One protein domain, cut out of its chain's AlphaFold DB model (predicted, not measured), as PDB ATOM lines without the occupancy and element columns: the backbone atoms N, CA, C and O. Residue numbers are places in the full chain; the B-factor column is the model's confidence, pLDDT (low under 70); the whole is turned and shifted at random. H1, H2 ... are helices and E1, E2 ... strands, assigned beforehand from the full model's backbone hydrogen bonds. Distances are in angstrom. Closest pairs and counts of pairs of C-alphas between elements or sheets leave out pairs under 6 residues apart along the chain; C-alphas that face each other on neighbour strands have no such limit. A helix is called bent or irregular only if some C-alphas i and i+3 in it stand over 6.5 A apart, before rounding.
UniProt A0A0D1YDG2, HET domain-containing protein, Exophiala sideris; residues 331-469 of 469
ATOM      1  N   HIS A 331       6.681   1.236   3.735       95.88
ATOM      2  CA  HIS A 331       5.406   1.638   4.325       95.88
ATOM      3  C   HIS A 331       4.542   2.431   3.343       95.88
ATOM      4  O   HIS A 331       5.041   2.998   2.378       95.88
ATOM      5  N   PHE A 332       3.236   2.470   3.600       94.31
ATOM      6  CA  PHE A 332       2.318   3.384   2.923       94.31
ATOM      7  C   PHE A 332       2.129   4.636   3.783       94.31
ATOM      8  O   PHE A 332       2.000   4.528   5.007       94.31
ATOM      9  N   ASP A 333       2.147   5.813   3.162       94.50
ATOM     10  CA  ASP A 333       1.822   7.068   3.841       94.50
ATOM     11  C   ASP A 333       0.302   7.330   3.881       94.50
ATOM     12  O   ASP A 333      -0.513   6.466   3.558       94.50
ATOM     13  N   GLN A 334      -0.098   8.522   4.335       94.19
ATOM     14  CA  GLN A 334      -1.512   8.907   4.446       94.19
ATOM     15  C   GLN A 334      -2.203   9.114   3.087       94.19
ATOM     16  O   GLN A 334      -3.432   9.146   3.047       94.19
ATOM     17  N   ASP A 335      -1.432   9.253   2.004       92.94
ATOM     18  CA  ASP A 335      -1.914   9.431   0.632       92.94
ATOM     19  C   ASP A 335      -1.898   8.102  -0.156       92.94
ATOM     20  O   ASP A 335      -1.974   8.123  -1.386       92.94
ATOM     21  N   ASP A 336      -1.740   6.959   0.524       90.81
ATOM     22  CA  ASP A 336      -1.538   5.630  -0.074       90.81
ATOM     23  C   ASP A 336      -0.305   5.538  -1.000       90.81
ATOM     24  O   ASP A 336      -0.217   4.643  -1.846       90.81
ATOM     25  N   LYS A 337       0.692   6.422  -0.840       92.69
ATOM     26  CA  LYS A 337       1.961   6.307  -1.575       92.69
ATOM     27  C   LYS A 337       2.877   5.331  -0.869       92.69
ATOM     28  O   LYS A 337       3.018   5.365   0.355       92.69
ATOM     29  N   PHE A 338       3.534   4.484  -1.650       95.44
ATOM     30  CA  PHE A 338       4.443   3.487  -1.113       95.44
ATOM     31  C   PHE A 338       5.864   4.046  -0.987       95.44
ATOM     32  O   PHE A 338       6.419   4.604  -1.930       95.44
ATOM     33  N   TRP A 339       6.478   3.864   0.175       96.88
ATOM     34  CA  TRP A 339       7.832   4.293   0.490       96.88
ATOM     35  C   TRP A 339       8.709   3.080   0.767       96.88
ATOM     36  O   TRP A 339       8.382   2.235   1.597       96.88
ATOM     37  N   LEU A 340       9.844   3.010   0.077       97.31
ATOM     38  CA  LEU A 340      10.875   2.009   0.305       97.31
ATOM     39  C   LEU A 340      11.889   2.552   1.314       97.31
ATOM     40  O   LEU A 340      12.534   3.562   1.041       97.31
ATOM     41  N   ASP A 341      12.032   1.899   2.462       96.81
ATOM     42  CA  ASP A 341      12.854   2.390   3.572       96.81
ATOM     43  C   ASP A 341      14.285   1.849   3.530       96.81
ATOM     44  O   ASP A 341      14.585   0.874   2.848       96.81
ATOM     45  N   GLU A 342      15.190   2.463   4.292       94.94
ATOM     46  CA  GLU A 342      16.570   1.981   4.446       94.94
ATOM     47  C   GLU A 342      17.297   1.790   3.098       94.94
ATOM     48  O   GLU A 342      18.008   0.805   2.866       94.94
ATOM     49  N   VAL A 343      17.137   2.766   2.201       95.31
ATOM     50  CA  VAL A 343      17.837   2.811   0.915       95.31
ATOM     51  C   VAL A 343      18.797   3.992   0.824       95.31
ATOM     52  O   VAL A 343      18.642   5.019   1.489       95.31
ATOM     53  N   LEU A 344      19.805   3.840  -0.029       93.44
ATOM     54  CA  LEU A 344      20.747   4.894  -0.393       93.44
ATOM     55  C   LEU A 344      20.310   5.532  -1.689       93.44
ATOM     56  O   LEU A 344      20.173   4.833  -2.689       93.44
ATOM     57  N   HIS A 345      20.166   6.851  -1.681       92.06
ATOM     58  CA  HIS A 345      19.924   7.618  -2.890       92.06
ATOM     59  C   HIS A 345      21.245   8.074  -3.511       92.06
ATOM     60  O   HIS A 345      22.066   8.716  -2.840       92.06
ATOM     61  N   PHE A 346      21.430   7.786  -4.796       88.56
ATOM     62  CA  PHE A 346      22.612   8.214  -5.534       88.56
ATOM     63  C   PHE A 346      22.332   9.439  -6.400       88.56
ATOM     64  O   PHE A 346      21.303   9.542  -7.064       88.56
ATOM     65  N   GLU A 347      23.289  10.365  -6.408       78.94
ATOM     66  CA  GLU A 347      23.296  11.484  -7.344       78.94
ATOM     67  C   GLU A 347      24.017  11.075  -8.626       78.94
ATOM     68  O   GLU A 347      25.158  10.625  -8.604       78.94
ATOM     69  N   LEU A 348      23.352  11.270  -9.760       81.25
ATOM     70  CA  LEU A 348      23.839  10.849 -11.077       81.25
ATOM     71  C   LEU A 348      24.802  11.853 -11.727       81.25
ATOM     72  O   LEU A 348      25.052  11.794 -12.927       81.25
ATOM     73  N   SER A 349      25.314  12.811 -10.955       76.12
ATOM     74  CA  SER A 349      26.248  13.840 -11.421       76.12
ATOM     75  C   SER A 349      27.690  13.335 -11.544       76.12
ATOM     76  O   SER A 349      28.555  14.067 -12.026       76.12
ATOM     77  N   VAL A 350      27.962  12.098 -11.119       77.31
ATOM     78  CA  VAL A 350      29.305  11.518 -11.092       77.31
ATOM     79  C   VAL A 350      29.610  10.786 -12.398       77.31
ATOM     80  O   VAL A 350      28.822   9.972 -12.868       77.31
ATOM     81  N   SER A 351      30.782  11.059 -12.976       86.00
ATOM     82  CA  SER A 351      31.222  10.487 -14.255       86.00
ATOM     83  C   SER A 351      32.387   9.494 -14.147       86.00
ATOM     84  O   SER A 351      32.777   8.922 -15.163       86.00
ATOM     85  N   SER A 352      32.946   9.275 -12.953       94.19
ATOM     86  CA  SER A 352      34.106   8.396 -12.734       94.19
ATOM     87  C   SER A 352      34.023   7.650 -11.405       94.19
ATOM     88  O   SER A 352      33.460   8.174 -10.442       94.19
ATOM     89  N   LEU A 353      34.621   6.459 -11.325       95.69
ATOM     90  CA  LEU A 353      34.758   5.732 -10.066       95.69
ATOM     91  C   LEU A 353      35.787   6.400  -9.151       95.69
ATOM     92  O   LEU A 353      36.800   6.937  -9.602       95.69
ATOM     93  N   THR A 354      35.544   6.325  -7.845       94.19
ATOM     94  CA  THR A 354      36.543   6.653  -6.831       94.19
ATOM     95  C   THR A 354      37.639   5.585  -6.800       94.19
ATOM     96  O   THR A 354      37.425   4.431  -7.178       94.19
ATOM     97  N   GLU A 355      38.821   5.949  -6.301       93.94
ATOM     98  CA  GLU A 355      39.931   5.007  -6.093       93.94
ATOM     99  C   GLU A 355      39.509   3.836  -5.189       93.94
ATOM    100  O   GLU A 355      39.738   2.674  -5.517       93.94
ATOM    101  N   ALA A 356      38.755   4.119  -4.122       94.00
ATOM    102  CA  ALA A 356      38.232   3.095  -3.217       94.00
ATOM    103  C   ALA A 356      37.285   2.097  -3.911       94.00
ATOM    104  O   ALA A 356      37.329   0.900  -3.614       94.00
ATOM    105  N   ALA A 357      36.433   2.566  -4.831       95.00
ATOM    106  CA  ALA A 357      35.549   1.701  -5.610       95.00
ATOM    107  C   ALA A 357      36.338   0.819  -6.588       95.00
ATOM    108  O   ALA A 357      36.083  -0.384  -6.677       95.00
ATOM    109  N   ARG A 358      37.342   1.391  -7.269       96.62
ATOM    110  CA  ARG A 358      38.256   0.650  -8.157       96.62
ATOM    111  C   ARG A 358      38.997  -0.448  -7.401       96.62
ATOM    112  O   ARG A 358      38.961  -1.605  -7.817       96.62
ATOM    113  N   ASP A 359      39.575  -0.116  -6.251       95.81
ATOM    114  CA  ASP A 359      40.280  -1.065  -5.386       95.81
ATOM    115  C   ASP A 359      39.365  -2.162  -4.845       95.81
ATOM    116  O   ASP A 359      39.774  -3.317  -4.690       95.81
ATOM    117  N   PHE A 360      38.121  -1.819  -4.512       96.25
ATOM    118  CA  PHE A 360      37.126  -2.803  -4.103       96.25
ATOM    119  C   PHE A 360      36.835  -3.792  -5.237       96.25
ATOM    120  O   PHE A 360      36.959  -5.001  -5.031       96.25
ATOM    121  N   ILE A 361      36.512  -3.293  -6.434       97.00
ATOM    122  CA  ILE A 361      36.179  -4.119  -7.601       97.00
ATOM    123  C   ILE A 361      37.371  -4.994  -8.008       97.00
ATOM    124  O   ILE A 361      37.207  -6.200  -8.197       97.00
ATOM    125  N   ALA A 362      38.576  -4.424  -8.082       97.06
ATOM    126  CA  ALA A 362      39.799  -5.148  -8.417       97.06
ATOM    127  C   ALA A 362      40.073  -6.298  -7.433       97.06
ATOM    128  O   ALA A 362      40.403  -7.411  -7.849       97.06
ATOM    129  N   ARG A 363      39.888  -6.068  -6.125       96.31
ATOM    130  CA  ARG A 363      40.048  -7.114  -5.101       96.31
ATOM    131  C   ARG A 363      38.965  -8.181  -5.177       96.31
ATOM    132  O   ARG A 363      39.303  -9.358  -5.088       96.31
ATOM    133  N   TRP A 364      37.702  -7.788  -5.343       95.25
ATOM    134  CA  TRP A 364      36.581  -8.724  -5.471       95.25
ATOM    135  C   TRP A 364      36.751  -9.647  -6.685       95.25
ATOM    136  O   TRP A 364      36.563 -10.855  -6.569       95.25
ATOM    137  N   LEU A 365      37.188  -9.099  -7.821       95.69
ATOM    138  CA  LEU A 365      37.466  -9.862  -9.040       95.69
ATOM    139  C   LEU A 365      38.809 -10.607  -9.014       95.69
ATOM    140  O   LEU A 365      39.143 -11.281  -9.987       95.69
ATOM    141  N   HIS A 366      39.597 -10.472  -7.941       94.88
ATOM    142  CA  HIS A 366      40.969 -10.981  -7.846       94.88
ATOM    143  C   HIS A 366      41.858 -10.554  -9.031       94.88
ATOM    144  O   HIS A 366      42.705 -11.310  -9.506       94.88
ATOM    145  N   ARG A 367      41.672  -9.316  -9.502       94.50
ATOM    146  CA  ARG A 367      42.350  -8.725 -10.657       94.50
ATOM    147  C   ARG A 367      42.934  -7.360 -10.320       94.50
ATOM    148  O   ARG A 367      42.334  -6.322 -10.584       94.50
ATOM    149  N   GLY A 368      44.140  -7.370  -9.751       92.25
ATOM    150  CA  GLY A 368      44.869  -6.144  -9.404       92.25
ATOM    151  C   GLY A 368      45.211  -5.264 -10.611       92.25
ATOM    152  O   GLY A 368      45.407  -4.067 -10.458       92.25
ATOM    153  N   ASP A 369      45.220  -5.831 -11.819       95.19
ATOM    154  CA  ASP A 369      45.467  -5.084 -13.049       95.19
ATOM    155  C   ASP A 369      44.321  -4.132 -13.423       95.19
ATOM    156  O   ASP A 369      44.546  -3.224 -14.215       95.19
ATOM    157  N   LEU A 370      43.117  -4.306 -12.858       93.81
ATOM    158  CA  LEU A 370      41.949  -3.464 -13.147       93.81
ATOM    159  C   LEU A 370      42.052  -2.035 -12.604       93.81
ATOM    160  O   LEU A 370      41.353  -1.164 -13.111       93.81
ATOM    161  N   VAL A 371      42.901  -1.772 -11.608       91.81
ATOM    162  CA  VAL A 371      43.013  -0.438 -10.984       91.81
ATOM    163  C   VAL A 371      43.412   0.627 -12.015       91.81
ATOM    164  O   VAL A 371      42.824   1.709 -12.052       91.81
ATOM    165  N   GLU A 372      44.317   0.263 -12.926       93.56
ATOM    166  CA  GLU A 372      44.856   1.123 -13.990       93.56
ATOM    167  C   GLU A 372      44.019   1.097 -15.282       93.56
ATOM    168  O   GLU A 372      44.393   1.692 -16.294       93.56
ATOM    169  N   LYS A 373      42.900   0.363 -15.292       96.75
ATOM    170  CA  LYS A 373      42.060   0.198 -16.482       96.75
ATOM    171  C   LYS A 373      41.050   1.323 -16.641       96.75
ATOM    172  O   LYS A 373      40.728   2.063 -15.706       96.75
ATOM    173  N   THR A 374      40.550   1.460 -17.864       97.00
ATOM    174  CA  THR A 374      39.453   2.386 -18.158       97.00
ATOM    175  C   THR A 374      38.164   1.933 -17.467       97.00
ATOM    176  O   THR A 374      37.987   0.750 -17.179       97.00
ATOM    177  N   GLU A 375      37.239   2.865 -17.216       96.75
ATOM    178  CA  GLU A 375      35.940   2.541 -16.598       96.75
ATOM    179  C   GLU A 375      35.151   1.510 -17.413       96.75
ATOM    180  O   GLU A 375      34.497   0.636 -16.852       96.75
ATOM    181  N   GLU A 376      35.264   1.566 -18.740       97.38
ATOM    182  CA  GLU A 376      34.615   0.619 -19.642       97.38
ATOM    183  C   GLU A 376      35.185  -0.798 -19.499       97.38
ATOM    184  O   GLU A 376      34.421  -1.757 -19.396       97.38
ATOM    185  N   GLU A 377      36.511  -0.944 -19.420       97.81
ATOM    186  CA  GLU A 377      37.154  -2.244 -19.193       97.81
ATOM    187  C   GLU A 377      36.798  -2.827 -17.815       97.81
ATOM    188  O   GLU A 377      36.543  -4.030 -17.700       97.81
ATOM    189  N   ILE A 378      36.750  -1.986 -16.771       98.06
ATOM    190  CA  ILE A 378      36.314  -2.392 -15.427       98.06
ATOM    191  C   ILE A 378      34.856  -2.850 -15.481       98.06
ATOM    192  O   ILE A 378      34.535  -3.952 -15.029       98.06
ATOM    193  N   ALA A 379      33.979  -2.046 -16.080       98.19
ATOM    194  CA  ALA A 379      32.562  -2.347 -16.162       98.19
ATOM    195  C   ALA A 379      32.272  -3.611 -16.981       98.19
ATOM    196  O   ALA A 379      31.396  -4.399 -16.615       98.19
ATOM    197  N   GLN A 380      33.030  -3.855 -18.050       98.31
ATOM    198  CA  GLN A 380      32.934  -5.088 -18.822       98.31
ATOM    199  C   GLN A 380      33.359  -6.305 -17.989       98.31
ATOM    200  O   GLN A 380      32.667  -7.322 -18.007       98.31
ATOM    201  N   ALA A 381      34.453  -6.206 -17.226       98.19
ATOM    202  CA  ALA A 381      34.924  -7.293 -16.367       98.19
ATOM    203  C   ALA A 381      33.922  -7.635 -15.247       98.19
ATOM    204  O   ALA A 381      33.668  -8.814 -14.975       98.19
ATOM    205  N   VAL A 382      33.317  -6.613 -14.634       98.44
ATOM    206  CA  VAL A 382      32.252  -6.783 -13.638       98.44
ATOM    207  C   VAL A 382      31.035  -7.454 -14.268       98.44
ATOM    208  O   VAL A 382      30.590  -8.481 -13.759       98.44
ATOM    209  N   HIS A 383      30.542  -6.954 -15.405       98.50
ATOM    210  CA  HIS A 383      29.392  -7.545 -16.091       98.50
ATOM    211  C   HIS A 383      29.640  -9.007 -16.483       98.50
ATOM    212  O   HIS A 383      28.815  -9.870 -16.200       98.50
ATOM    213  N   SER A 384      30.802  -9.323 -17.068       97.94
ATOM    214  CA  SER A 384      31.176 -10.706 -17.391       97.94
ATOM    215  C   SER A 384      31.164 -11.619 -16.164       97.94
ATOM    216  O   SER A 384      30.778 -12.780 -16.272       97.94
ATOM    217  N   THR A 385      31.544 -11.104 -14.995       97.62
ATOM    218  CA  THR A 385      31.487 -11.863 -13.739       97.62
ATOM    219  C   THR A 385      30.053 -12.011 -13.231       97.62
ATOM    220  O   THR A 385      29.670 -13.103 -12.821       97.62
ATOM    221  N   LEU A 386      29.228 -10.964 -13.327       98.06
ATOM    222  CA  LEU A 386      27.803 -11.035 -12.995       98.06
ATOM    223  C   LEU A 386      27.063 -12.064 -13.865       98.06
ATOM    224  O   LEU A 386      26.249 -12.820 -13.341       98.06
ATOM    225  N   LEU A 387      27.389 -12.175 -15.158       97.38
ATOM    226  CA  LEU A 387      26.835 -13.224 -16.026       97.38
ATOM    227  C   LEU A 387      27.172 -14.632 -15.508       97.38
ATOM    228  O   LEU A 387      26.298 -15.494 -15.463       97.38
ATOM    229  N   ARG A 388      28.411 -14.862 -15.044       96.00
ATOM    230  CA  ARG A 388      28.814 -16.135 -14.406       96.00
ATOM    231  C   ARG A 388      28.099 -16.381 -13.073       96.00
ATOM    232  O   ARG A 388      27.932 -17.526 -12.669       96.00
ATOM    233  N   MET A 389      27.654 -15.319 -12.398       95.94
ATOM    234  CA  MET A 389      26.803 -15.395 -11.205       95.94
ATOM    235  C   MET A 389      25.321 -15.652 -11.520       95.94
ATOM    236  O   MET A 389      24.544 -15.857 -10.589       95.94
ATOM    237  N   GLY A 390      24.922 -15.647 -12.796       96.31
ATOM    238  CA  GLY A 390      23.538 -15.845 -13.230       96.31
ATOM    239  C   GLY A 390      22.734 -14.556 -13.421       96.31
ATOM    240  O   GLY A 390      21.520 -14.629 -13.585       96.31
ATOM    241  N   PHE A 391      23.374 -13.382 -13.411       97.88
ATOM    242  CA  PHE A 391      22.713 -12.136 -13.803       97.88
ATOM    243  C   PHE A 391      22.293 -12.204 -15.277       97.88
ATOM    244  O   PHE A 391      23.065 -12.643 -16.127       97.88
ATOM    245  N   THR A 392      21.084 -11.744 -15.587       97.25
ATOM    246  CA  THR A 392      20.518 -11.762 -16.952       97.25
ATOM    247  C   THR A 392      20.226 -10.367 -17.499       97.25
ATOM    248  O   THR A 392      19.620 -10.237 -18.562       97.25
ATOM    249  N   GLY A 393      20.610  -9.326 -16.757       97.19
ATOM    250  CA  GLY A 393      20.284  -7.950 -17.096       97.19
ATOM    251  C   GLY A 393      21.165  -7.334 -18.179       97.19
ATOM    252  O   GLY A 393      21.871  -8.008 -18.930       97.19
ATOM    253  N   SER A 394      21.091  -6.010 -18.276       97.12
ATOM    254  CA  SER A 394      21.785  -5.235 -19.297       97.12
ATOM    255  C   SER A 394      23.295  -5.170 -19.055       97.12
ATOM    256  O   SER A 394      23.761  -5.084 -17.919       97.12
ATOM    257  N   ARG A 395      24.050  -5.099 -20.159       97.06
ATOM    258  CA  ARG A 395      25.479  -4.740 -20.149       97.06
ATOM    259  C   ARG A 395      25.721  -3.260 -19.862       97.06
ATOM    260  O   ARG A 395      26.841  -2.881 -19.531       97.06
ATOM    261  N   ASP A 396      24.700  -2.433 -20.081       95.56
ATOM    262  CA  ASP A 396      24.766  -1.008 -19.793       95.56
ATOM    263  C   ASP A 396      24.904  -0.817 -18.288       95.56
ATOM    264  O   ASP A 396      24.384  -1.603 -17.499       95.56
ATOM    265  N   TYR A 397      25.610   0.231 -17.889       96.50
ATOM    266  CA  TYR A 397      25.907   0.485 -16.491       96.50
ATOM    267  C   TYR A 397      25.812   1.971 -16.173       96.50
ATOM    268  O   TYR A 397      25.941   2.830 -17.048       96.50
ATOM    269  N   ILE A 398      25.587   2.266 -14.897       95.81
ATOM    270  CA  ILE A 398      25.623   3.619 -14.346       95.81
ATOM    271  C   ILE A 398      26.816   3.708 -13.397       95.81
ATOM    272  O   ILE A 398      26.972   2.860 -12.517       95.81
ATOM    273  N   ILE A 399      27.641   4.741 -13.565       95.75
ATOM    274  CA  ILE A 399      28.731   5.062 -12.641       95.75
ATOM    275  C   ILE A 399      28.164   5.909 -11.503       95.75
ATOM    276  O   ILE A 399      27.519   6.925 -11.745       95.75
ATOM    277  N   LEU A 400      28.413   5.492 -10.262       93.88
ATOM    278  CA  LEU A 400      27.877   6.137  -9.058       93.88
ATOM    279  C   LEU A 400      28.961   6.739  -8.154       93.88
ATOM    280  O   LEU A 400      28.693   7.091  -7.008       93.88
ATOM    281  N   GLY A 401      30.202   6.818  -8.639       92.50
ATOM    282  CA  GLY A 401      31.374   7.181  -7.841       92.50
ATOM    283  C   GLY A 401      31.837   6.030  -6.958       92.50
ATOM    284  O   GLY A 401      32.943   5.529  -7.127       92.50
ATOM    285  N   ASP A 402      30.969   5.552  -6.073       92.75
ATOM    286  CA  ASP A 402      31.279   4.442  -5.168       92.75
ATOM    287  C   ASP A 402      31.139   3.066  -5.826       92.75
ATOM    288  O   ASP A 402      31.463   2.051  -5.224       92.75
ATOM    289  N   GLY A 403      30.680   2.989  -7.069       96.19
ATOM    290  CA  GLY A 403      30.549   1.709  -7.743       96.19
ATOM    291  C   GLY A 403      29.818   1.802  -9.066       96.19
ATOM    292  O   GLY A 403      29.598   2.888  -9.614       96.19
ATOM    293  N   LEU A 404      29.443   0.630  -9.557       97.56
ATOM    294  CA  LEU A 404      28.749   0.438 -10.821       97.56
ATOM    295  C   LEU A 404      27.376  -0.167 -10.556       97.56
ATOM    296  O   LEU A 404      27.243  -1.074  -9.736       97.56
ATOM    297  N   PHE A 405      26.357   0.306 -11.262       97.94
ATOM    298  CA  PHE A 405      25.022  -0.277 -11.211       97.94
ATOM    299  C   PHE A 405      24.617  -0.851 -12.563       97.94
ATOM    300  O   PHE A 405      24.686  -0.149 -13.571       97.94
ATOM    301  N   TYR A 406      24.139  -2.094 -12.560       98.25
ATOM    302  CA  TYR A 406      23.704  -2.839 -13.741       98.25
ATOM    303  C   TYR A 406      22.191  -3.075 -13.693       98.25
ATOM    304  O   TYR A 406      21.731  -3.898 -12.898       98.25
ATOM    305  N   PRO A 407      21.392  -2.367 -14.507       97.88
ATOM    306  CA  PRO A 407      19.947  -2.527 -14.562       97.88
ATOM    307  C   PRO A 407      19.549  -3.824 -15.279       97.88
ATOM    308  O   PRO A 407      20.225  -4.289 -16.195       97.88
ATOM    309  N   GLN A 408      18.398  -4.387 -14.913       97.75
ATOM    310  CA  GLN A 408      17.838  -5.589 -15.535       97.75
ATOM    311  C   GLN A 408      17.472  -5.368 -17.009       97.75
ATOM    312  O   GLN A 408      17.554  -6.286 -17.818       97.75
ATOM    313  N   THR A 409      17.068  -4.154 -17.378       95.81
ATOM    314  CA  THR A 409      16.712  -3.791 -18.754       95.81
ATOM    315  C   THR A 409      17.456  -2.538 -19.198       95.81
ATOM    316  O   THR A 409      18.018  -1.800 -18.387       95.81
ATOM    317  N   LEU A 410      17.489  -2.310 -20.513       92.94
ATOM    318  CA  LEU A 410      18.120  -1.135 -21.101       92.94
ATOM    319  C   LEU A 410      17.469   0.149 -20.573       92.94
ATOM    320  O   LEU A 410      16.250   0.310 -20.647       92.94
ATOM    321  N   LEU A 411      18.287   1.087 -20.096       88.94
ATOM    322  CA  LEU A 411      17.796   2.393 -19.678       88.94
ATOM    323  C   LEU A 411      17.507   3.253 -20.904       88.94
ATOM    324  O   LEU A 411      18.366   3.481 -21.757       88.94
ATOM    325  N   VAL A 412      16.286   3.768 -20.980       85.38
ATOM    326  CA  VAL A 412      15.940   4.790 -21.966       85.38
ATOM    327  C   VAL A 412      16.598   6.105 -21.547       85.38
ATOM    328  O   VAL A 412      16.633   6.442 -20.364       85.38
ATOM    329  N   ARG A 413      17.115   6.872 -22.516       77.81
ATOM    330  CA  ARG A 413      17.668   8.209 -22.252       77.81
ATOM    331  C   ARG A 413      16.622   9.080 -21.550       77.81
ATOM    332  O   ARG A 413      15.534   9.288 -22.083       77.81
ATOM    333  N   GLY A 414      16.970   9.619 -20.386       79.81
ATOM    334  CA  GLY A 414      16.093  10.473 -19.592       79.81
ATOM    335  C   GLY A 414      16.646  10.714 -18.193       79.81
ATOM    336  O   GLY A 414      17.697  10.187 -17.835       79.81
ATOM    337  N   GLY A 415      15.932  11.520 -17.408       86.88
ATOM    338  CA  GLY A 415      16.189  11.628 -15.975       86.88
ATOM    339  C   GLY A 415      15.715  10.360 -15.271       86.88
ATOM    340  O   GLY A 415      14.594   9.895 -15.506       86.88
ATOM    341  N   PHE A 416      16.565   9.810 -14.416       92.69
ATOM    342  CA  PHE A 416      16.216   8.700 -13.547       92.69
ATOM    343  C   PHE A 416      16.674   8.982 -12.117       92.69
ATOM    344  O   PHE A 416      17.523   9.839 -11.894       92.69
ATOM    345  N   ASP A 417      16.083   8.281 -11.159       94.12
ATOM    346  CA  ASP A 417      16.527   8.249  -9.766       94.12
ATOM    347  C   ASP A 417      16.989   6.824  -9.462       94.12
ATOM    348  O   ASP A 417      16.387   5.866  -9.954       94.12
ATOM    349  N   LEU A 418      18.052   6.665  -8.676       95.31
ATOM    350  CA  LEU A 418      18.605   5.355  -8.346       95.31
ATOM    351  C   LEU A 418      18.704   5.194  -6.839       95.31
ATOM    352  O   LEU A 418      19.291   6.031  -6.146       95.31
ATOM    353  N   VAL A 419      18.169   4.072  -6.361       96.06
ATOM    354  CA  VAL A 419      18.287   3.657  -4.969       96.06
ATOM    355  C   VAL A 419      18.876   2.263  -4.824       96.06
ATOM    356  O   VAL A 419      18.638   1.395  -5.660       96.06
ATOM    357  N   VAL A 420      19.638   2.039  -3.757       96.69
ATOM    358  CA  VAL A 420      20.246   0.738  -3.422       96.69
ATOM    359  C   VAL A 420      19.877   0.356  -1.995       96.69
ATOM    360  O   VAL A 420      19.919   1.199  -1.098       96.69
ATOM    361  N   SER A 421      19.528  -0.912  -1.777       96.56
ATOM    362  CA  SER A 421      19.216  -1.438  -0.447       96.56
ATOM    363  C   SER A 421      20.417  -1.314   0.496       96.56
ATOM    364  O   SER A 421      21.546  -1.645   0.130       96.56
ATOM    365  N   THR A 422      20.186  -0.875   1.737       94.56
ATOM    366  CA  THR A 422      21.214  -0.944   2.797       94.56
ATOM    367  C   THR A 422      21.086  -2.180   3.674       94.56
ATOM    368  O   THR A 422      22.051  -2.543   4.361       94.56
ATOM    369  N   THR A 423      19.925  -2.834   3.639       94.25
ATOM    370  CA  THR A 423      19.572  -3.956   4.511       94.25
ATOM    371  C   THR A 423      19.883  -5.302   3.897       94.25
ATOM    372  O   THR A 423      20.164  -6.239   4.642       94.25
ATOM    373  N   ILE A 424      19.843  -5.403   2.567       94.94
ATOM    374  CA  ILE A 424      20.114  -6.630   1.823       94.94
ATOM    375  C   ILE A 424      21.390  -6.460   1.020       94.94
ATOM    376  O   ILE A 424      21.569  -5.459   0.329       94.94
ATOM    377  N   ARG A 425      22.303  -7.425   1.136       95.06
ATOM    378  CA  ARG A 425      23.653  -7.324   0.581       95.06
ATOM    379  C   ARG A 425      24.147  -8.652   0.033       95.06
ATOM    380  O   ARG A 425      23.845  -9.716   0.568       95.06
ATOM    381  N   TRP A 426      24.982  -8.548  -0.986       95.81
ATOM    382  CA  TRP A 426      25.871  -9.593  -1.482       95.81
ATOM    383  C   TRP A 426      27.314  -9.275  -1.063       95.81
ATOM    384  O   TRP A 426      27.600  -8.139  -0.679       95.81
ATOM    385  N   PRO A 427      28.268 -10.214  -1.208       93.12
ATOM    386  CA  PRO A 427      29.689  -9.914  -0.996       93.12
ATOM    387  C   PRO A 427      30.208  -8.741  -1.837       93.12
ATOM    388  O   PRO A 427      31.148  -8.059  -1.441       93.12
ATOM    389  N   LEU A 428      29.606  -8.541  -3.012       95.56
ATOM    390  CA  LEU A 428      30.036  -7.578  -4.024       95.56
ATOM    391  C   LEU A 428      29.300  -6.234  -3.966       95.56
ATOM    392  O   LEU A 428      29.687  -5.312  -4.677       95.56
ATOM    393  N   GLY A 429      28.213  -6.130  -3.194       96.69
ATOM    394  CA  GLY A 429      27.324  -4.969  -3.245       96.69
ATOM    395  C   GLY A 429      25.902  -5.277  -2.779       96.69
ATOM    396  O   GLY A 429      25.722  -5.942  -1.760       96.69
ATOM    397  N   ALA A 430      24.887  -4.776  -3.482       97.50
ATOM    398  CA  ALA A 430      23.489  -4.863  -3.048       97.50
ATOM    399  C   ALA A 430      22.494  -4.737  -4.217       97.50
ATOM    400  O   ALA A 430      22.846  -4.203  -5.272       97.50
ATOM    401  N   PRO A 431      21.246  -5.215  -4.063       98.19
ATOM    402  CA  PRO A 431      20.198  -4.952  -5.035       98.19
ATOM    403  C   PRO A 431      19.764  -3.483  -4.971       98.19
ATOM    404  O   PRO A 431      19.784  -2.849  -3.913       98.19
ATOM    405  N   GLY A 432      19.324  -2.947  -6.101       97.62
ATOM    406  CA  GLY A 432      18.751  -1.612  -6.176       97.62
ATOM    407  C   GLY A 432      17.661  -1.492  -7.229       97.62
ATOM    408  O   GLY A 432      17.296  -2.459  -7.902       97.62
ATOM    409  N   LEU A 433      17.123  -0.284  -7.337       97.38
ATOM    410  CA  LEU A 433      15.995   0.055  -8.186       97.38
ATOM    411  C   LEU A 433      16.240   1.408  -8.852       97.38
ATOM    412  O   LEU A 433      16.595   2.386  -8.194       97.38
ATOM    413  N   VAL A 434      16.013   1.463 -10.159       96.31
ATOM    414  CA  VAL A 434      16.040   2.694 -10.948       96.31
ATOM    415  C   VAL A 434      14.615   3.100 -11.281       96.31
ATOM    416  O   VAL A 434      13.869   2.306 -11.852       96.31
ATOM    417  N   ARG A 435      14.247   4.344 -10.970       95.25
ATOM    418  CA  ARG A 435      13.013   4.982 -11.435       95.25
ATOM    419  C   ARG A 435      13.311   5.796 -12.688       95.25
ATOM    420  O   ARG A 435      13.980   6.817 -12.597       95.25
ATOM    421  N   VAL A 436      12.787   5.392 -13.841       93.50
ATOM    422  CA  VAL A 436      12.914   6.134 -15.107       93.50
ATOM    423  C   VAL A 436      11.641   6.935 -15.367       93.50
ATOM    424  O   VAL A 436      10.545   6.381 -15.312       93.50
ATOM    425  N   ARG A 437      11.776   8.230 -15.682       89.38
ATOM    426  CA  ARG A 437      10.649   9.135 -15.967       89.38
ATOM    427  C   ARG A 437      10.579   9.489 -17.458       89.38
ATOM    428  O   ARG A 437      11.009  10.576 -17.821       89.38
ATOM    429  N   SER A 438      10.084   8.604 -18.336       80.69
ATOM    430  CA  SER A 438       9.656   8.971 -19.711       80.69
ATOM    431  C   SER A 438       9.166   7.764 -20.531       80.69
ATOM    432  O   SER A 438       9.878   6.763 -20.583       80.69
ATOM    433  N   PRO A 439       8.028   7.834 -21.262       83.56
ATOM    434  CA  PRO A 439       6.848   8.696 -21.076       83.56
ATOM    435  C   PRO A 439       5.928   8.206 -19.939       83.56
ATOM    436  O   PRO A 439       4.941   8.856 -19.608       83.56
ATOM    437  N   ARG A 440       6.235   7.041 -19.359       87.94
ATOM    438  CA  ARG A 440       5.603   6.470 -18.165       87.94
ATOM    439  C   ARG A 440       6.692   6.165 -17.149       87.94
ATOM    440  O   ARG A 440       7.835   5.935 -17.542       87.94
ATOM    441  N   ILE A 441       6.340   6.168 -15.868       91.38
ATOM    442  CA  ILE A 441       7.288   5.815 -14.817       91.38
ATOM    443  C   ILE A 441       7.546   4.311 -14.884       91.38
ATOM    444  O   ILE A 441       6.615   3.508 -14.927       91.38
ATOM    445  N   GLN A 442       8.817   3.934 -14.924       93.75
ATOM    446  CA  GLN A 442       9.250   2.542 -14.924       93.75
ATOM    447  C   GLN A 442      10.207   2.303 -13.767       93.75
ATOM    448  O   GLN A 442      11.053   3.150 -13.481       93.75
ATOM    449  N   TYR A 443      10.091   1.137 -13.141       96.12
ATOM    450  CA  TYR A 443      10.983   0.707 -12.073       96.12
ATOM    451  C   TYR A 443      11.801  -0.490 -12.533       96.12
ATOM    452  O   TYR A 443      11.262  -1.579 -12.745       96.12
ATOM    453  N   ILE A 444      13.105  -0.295 -12.682       97.31
ATOM    454  CA  ILE A 444      14.020  -1.293 -13.234       97.31
ATOM    455  C   ILE A 444      14.938  -1.769 -12.104       97.31
ATOM    456  O   ILE A 444      15.710  -0.966 -11.578       97.31
ATOM    457  N   PRO A 445      14.837  -3.038 -11.674       98.00
ATOM    458  CA  PRO A 445      15.728  -3.580 -10.657       98.00
ATOM    459  C   PRO A 445      17.134  -3.723 -11.236       98.00
ATOM    460  O   PRO A 445      17.300  -3.801 -12.451       98.00
ATOM    461  N   GLY A 446      18.153  -3.766 -10.390       98.31
ATOM    462  CA  GLY A 446      19.524  -3.944 -10.853       98.31
ATOM    463  C   GLY A 446      20.514  -4.213  -9.734       98.31
ATOM    464  O   GLY A 446      20.183  -4.125  -8.550       98.31
ATOM    465  N   VAL A 447      21.723  -4.593 -10.125       98.50
ATOM    466  CA  VAL A 447      22.803  -4.983  -9.219       98.50
ATOM    467  C   VAL A 447      23.752  -3.807  -9.044       98.50
ATOM    468  O   VAL A 447      24.355  -3.354 -10.014       98.50
ATOM    469  N   PHE A 448      23.919  -3.335  -7.810       98.06
ATOM    470  CA  PHE A 448      25.016  -2.445  -7.449       98.06
ATOM    471  C   PHE A 448      26.253  -3.265  -7.077       98.06
ATOM    472  O   PHE A 448      26.160  -4.179  -6.254       98.06
ATOM    473  N   VAL A 449      27.402  -2.908  -7.648       98.06
ATOM    474  CA  VAL A 449      28.723  -3.473  -7.357       98.06
ATOM    475  C   VAL A 449      29.618  -2.369  -6.810       98.06
ATOM    476  O   VAL A 449      29.961  -1.429  -7.528       98.06
ATOM    477  N   GLY A 450      30.002  -2.484  -5.544       96.44
ATOM    478  CA  GLY A 450      30.766  -1.461  -4.838       96.44
ATOM    479  C   GLY A 450      30.850  -1.732  -3.333       96.44
ATOM    480  O   GLY A 450      30.171  -2.628  -2.818       96.44
ATOM    481  N   PRO A 451      31.682  -0.975  -2.600       92.69
ATOM    482  CA  PRO A 451      31.848  -1.152  -1.174       92.69
ATOM    483  C   PRO A 451      30.569  -0.754  -0.428       92.69
ATOM    484  O   PRO A 451      30.103   0.382  -0.496       92.69
ATOM    485  N   MET A 452      30.041  -1.694   0.357       85.38
ATOM    486  CA  MET A 452      28.932  -1.471   1.286       85.38
ATOM    487  C   MET A 452      29.481  -1.501   2.718       85.38
ATOM    488  O   MET A 452      29.693  -2.571   3.288       85.38
ATOM    489  N   GLY A 453      29.747  -0.339   3.320       64.94
ATOM    490  CA  GLY A 453      30.156  -0.243   4.727       64.94
ATOM    491  C   GLY A 453      29.036  -0.668   5.690       64.94
ATOM    492  O   GLY A 453      27.887  -0.828   5.270       64.94
ATOM    493  N   PRO A 454      29.305  -0.851   6.998       55.19
ATOM    494  CA  PRO A 454      28.277  -1.233   7.976       55.19
ATOM    495  C   PRO A 454      27.070  -0.273   7.979       55.19
ATOM    496  O   PRO A 454      25.946  -0.723   8.175       55.19
ATOM    497  N   THR A 455      27.277   1.001   7.630       44.22
ATOM    498  CA  THR A 455      26.255   2.058   7.507       44.22
ATOM    499  C   THR A 455      25.897   2.443   6.058       44.22
ATOM    500  O   THR A 455      25.238   3.456   5.861       44.22
ATOM    501  N   GLY A 456      26.329   1.677   5.046       50.84
ATOM    502  CA  GLY A 456      26.249   2.055   3.623       50.84
ATOM    503  C   GLY A 456      27.616   2.465   3.039       50.84
ATOM    504  O   GLY A 456      28.635   2.246   3.698       50.84
ATOM    505  N   PRO A 457      27.687   3.003   1.805       51.19
ATOM    506  CA  PRO A 457      28.905   3.562   1.226       51.19
ATOM    507  C   PRO A 457      29.509   4.595   2.180       51.19
ATOM    508  O   PRO A 457      28.812   5.226   2.975       51.19
ATOM    509  N   VAL A 458      30.835   4.728   2.131       50.28
ATOM    510  CA  VAL A 458      31.653   5.432   3.140       50.28
ATOM    511  C   VAL A 458      31.276   6.920   3.280       50.28
ATOM    512  O   VAL A 458      31.593   7.558   4.282       50.28
ATOM    513  N   THR A 459      30.526   7.479   2.330       49.41
ATOM    514  CA  THR A 459      29.984   8.835   2.412       49.41
ATOM    515  C   THR A 459      28.665   8.865   3.199       49.41
ATOM    516  O   THR A 459      27.624   8.497   2.669       49.41
ATOM    517  N   ASN A 460      28.714   9.328   4.455       40.50
ATOM    518  CA  ASN A 460      27.608   9.702   5.366       40.50
ATOM    519  C   ASN A 460      26.231  10.016   4.718       40.50
ATOM    520  O   ASN A 460      25.808  11.173   4.670       40.50
ATOM    521  N   ARG A 461      25.476   9.004   4.285       54.44
ATOM    522  CA  ARG A 461      24.060   9.130   3.912       54.44
ATOM    523  C   ARG A 461      23.288   8.125   4.758       54.44
ATOM    524  O   ARG A 461      23.317   6.930   4.489       54.44
ATOM    525  N   SER A 462      22.678   8.605   5.844       54.62
ATOM    526  CA  SER A 462      21.759   7.806   6.663       54.62
ATOM    527  C   SER A 462      20.675   7.216   5.766       54.62
ATOM    528  O   SER A 462      20.166   7.949   4.921       54.62
ATOM    529  N   GLY A 463      20.327   5.937   5.951       60.72
ATOM    530  CA  GLY A 463      19.267   5.277   5.186       60.72
ATOM    531  C   GLY A 463      18.018   6.155   5.114       60.72
ATOM    532  O   GLY A 463      17.467   6.549   6.141       60.72
ATOM    533  N   THR A 464      17.637   6.519   3.896       85.69
ATOM    534  CA  THR A 464      16.480   7.370   3.605       85.69
ATOM    535  C   THR A 464      15.336   6.525   3.067       85.69
ATOM    536  O   THR A 464      15.568   5.428   2.556       85.69
ATOM    537  N   SER A 465      14.116   7.047   3.145       92.06
ATOM    538  CA  SER A 465      12.960   6.480   2.451       92.06
ATOM    539  C   SER A 465      12.872   7.026   1.022       92.06
ATOM    540  O   SER A 465      13.175   8.196   0.776       92.06
ATOM    541  N   PHE A 466      12.435   6.197   0.078       94.12
ATOM    542  CA  PHE A 466      12.245   6.556  -1.328       94.12
ATOM    543  C   PHE A 466      10.806   6.290  -1.765       94.12
ATOM    544  O   PHE A 466      10.352   5.148  -1.749       94.12
ATOM    545  N   CYS A 467      10.097   7.346  -2.165       94.25
ATOM    546  CA  CYS A 467       8.722   7.241  -2.642       94.25
ATOM    547  C   CYS A 467       8.682   6.567  -4.014       94.25
ATOM    548  O   CYS A 467       9.258   7.067  -4.988       94.25
ATOM    549  N   LEU A 468       7.943   5.470  -4.081       90.62
ATOM    550  CA  LEU A 468       7.520   4.801  -5.293       90.62
ATOM    551  C   LEU A 468       6.133   5.366  -5.630       90.62
ATOM    552  O   LEU A 468       5.150   5.069  -4.958       90.62
ATOM    553  N   GLU A 469       6.127   6.281  -6.605       81.56
ATOM    554  CA  GLU A 469       4.925   6.827  -7.258       81.56
ATOM    555  C   GLU A 469       4.048   5.709  -7.823       81.56
ATOM    556  O   GLU A 469       4.651   4.690  -8.250       81.56
TER     557      GLU A 469
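AT A GLANCE: This is residues 331 to 469 of the 469 residues of the protein "HET domain-containing protein" of Exophiala sideris (UniProt A0A0D1YDG2). A strongly twisted sheet of six strands makes one end of an elongated domain and three helices make the other; H3 packs on the sheet at E2 and E5, and H2 lies farthest out. E1, bent by 90 degrees at residue 342, and E6 lie at the sheet's far end. The printed part has 139 residues, with three named helices and six named strands in the order E1 H1 H2 H3 E2 E3 E4 E5 E6; the antiparallel sheet runs E2 E5 E4 E3 E1 E6. The class is mixed; the whole is compact, with a radius of gyration of 15.0 A for the C-alphas, spanning 52 by 33 by 29 A.

IN THESE COORDINATES: Find C-alpha 338 at (4.443, 3.487, -1.113); from there E1 runs to residue 346, 19.3 A. Next come H1, residues 355 to 364, 14.1 A, H2, residues 368 to 372, and H3, residues 375 to 388, 20.1 A. Read on through E2, residues 404 to 407, E3, 416 to 421, E4, 429 to 437, 25.3 A, and E5, 441 to 449, 24.5 A, to E6, 464 to 468, ending at C-alpha 468 (7.520, 4.801, -5.293).

HOW THE PARTS SIT: E3, E4 and E5 form a meander, each strand the antiparallel neighbour of the one before; with E2, also beside E5, they form a Greek key. Look for N 434 and O 444, 2.8 A, and for N 406 and O 447, 2.8 A. N 419 and O 433 are 2.9 A apart, N 344 and O 420 2.9 A, N 466 and O 340 2.8 A. H3 is on the sheet, two layers, helix and sheet; C-alphas 379 and 404 are its closest to E2, 7.1 A. H1 only grazes the sheet, with residues 357 to 364. H1 and H2 touch, closest at C-alphas 362 and 368, 5.3 A. Every O i to N i+4 pair is within hydrogen-bond range in H1 and H3; H2 has 0 of 1, and 0 of 2 O i to N i+3 pairs.

THE WHOLE: The C-alphas farthest apart, of Gln 334 and Asp 369, are 52.0 A apart. The printed part has no cut. The links H3 to E2 and E5 to E6 are long; in the latter, residues 453 to 463 have pLDDT under 70.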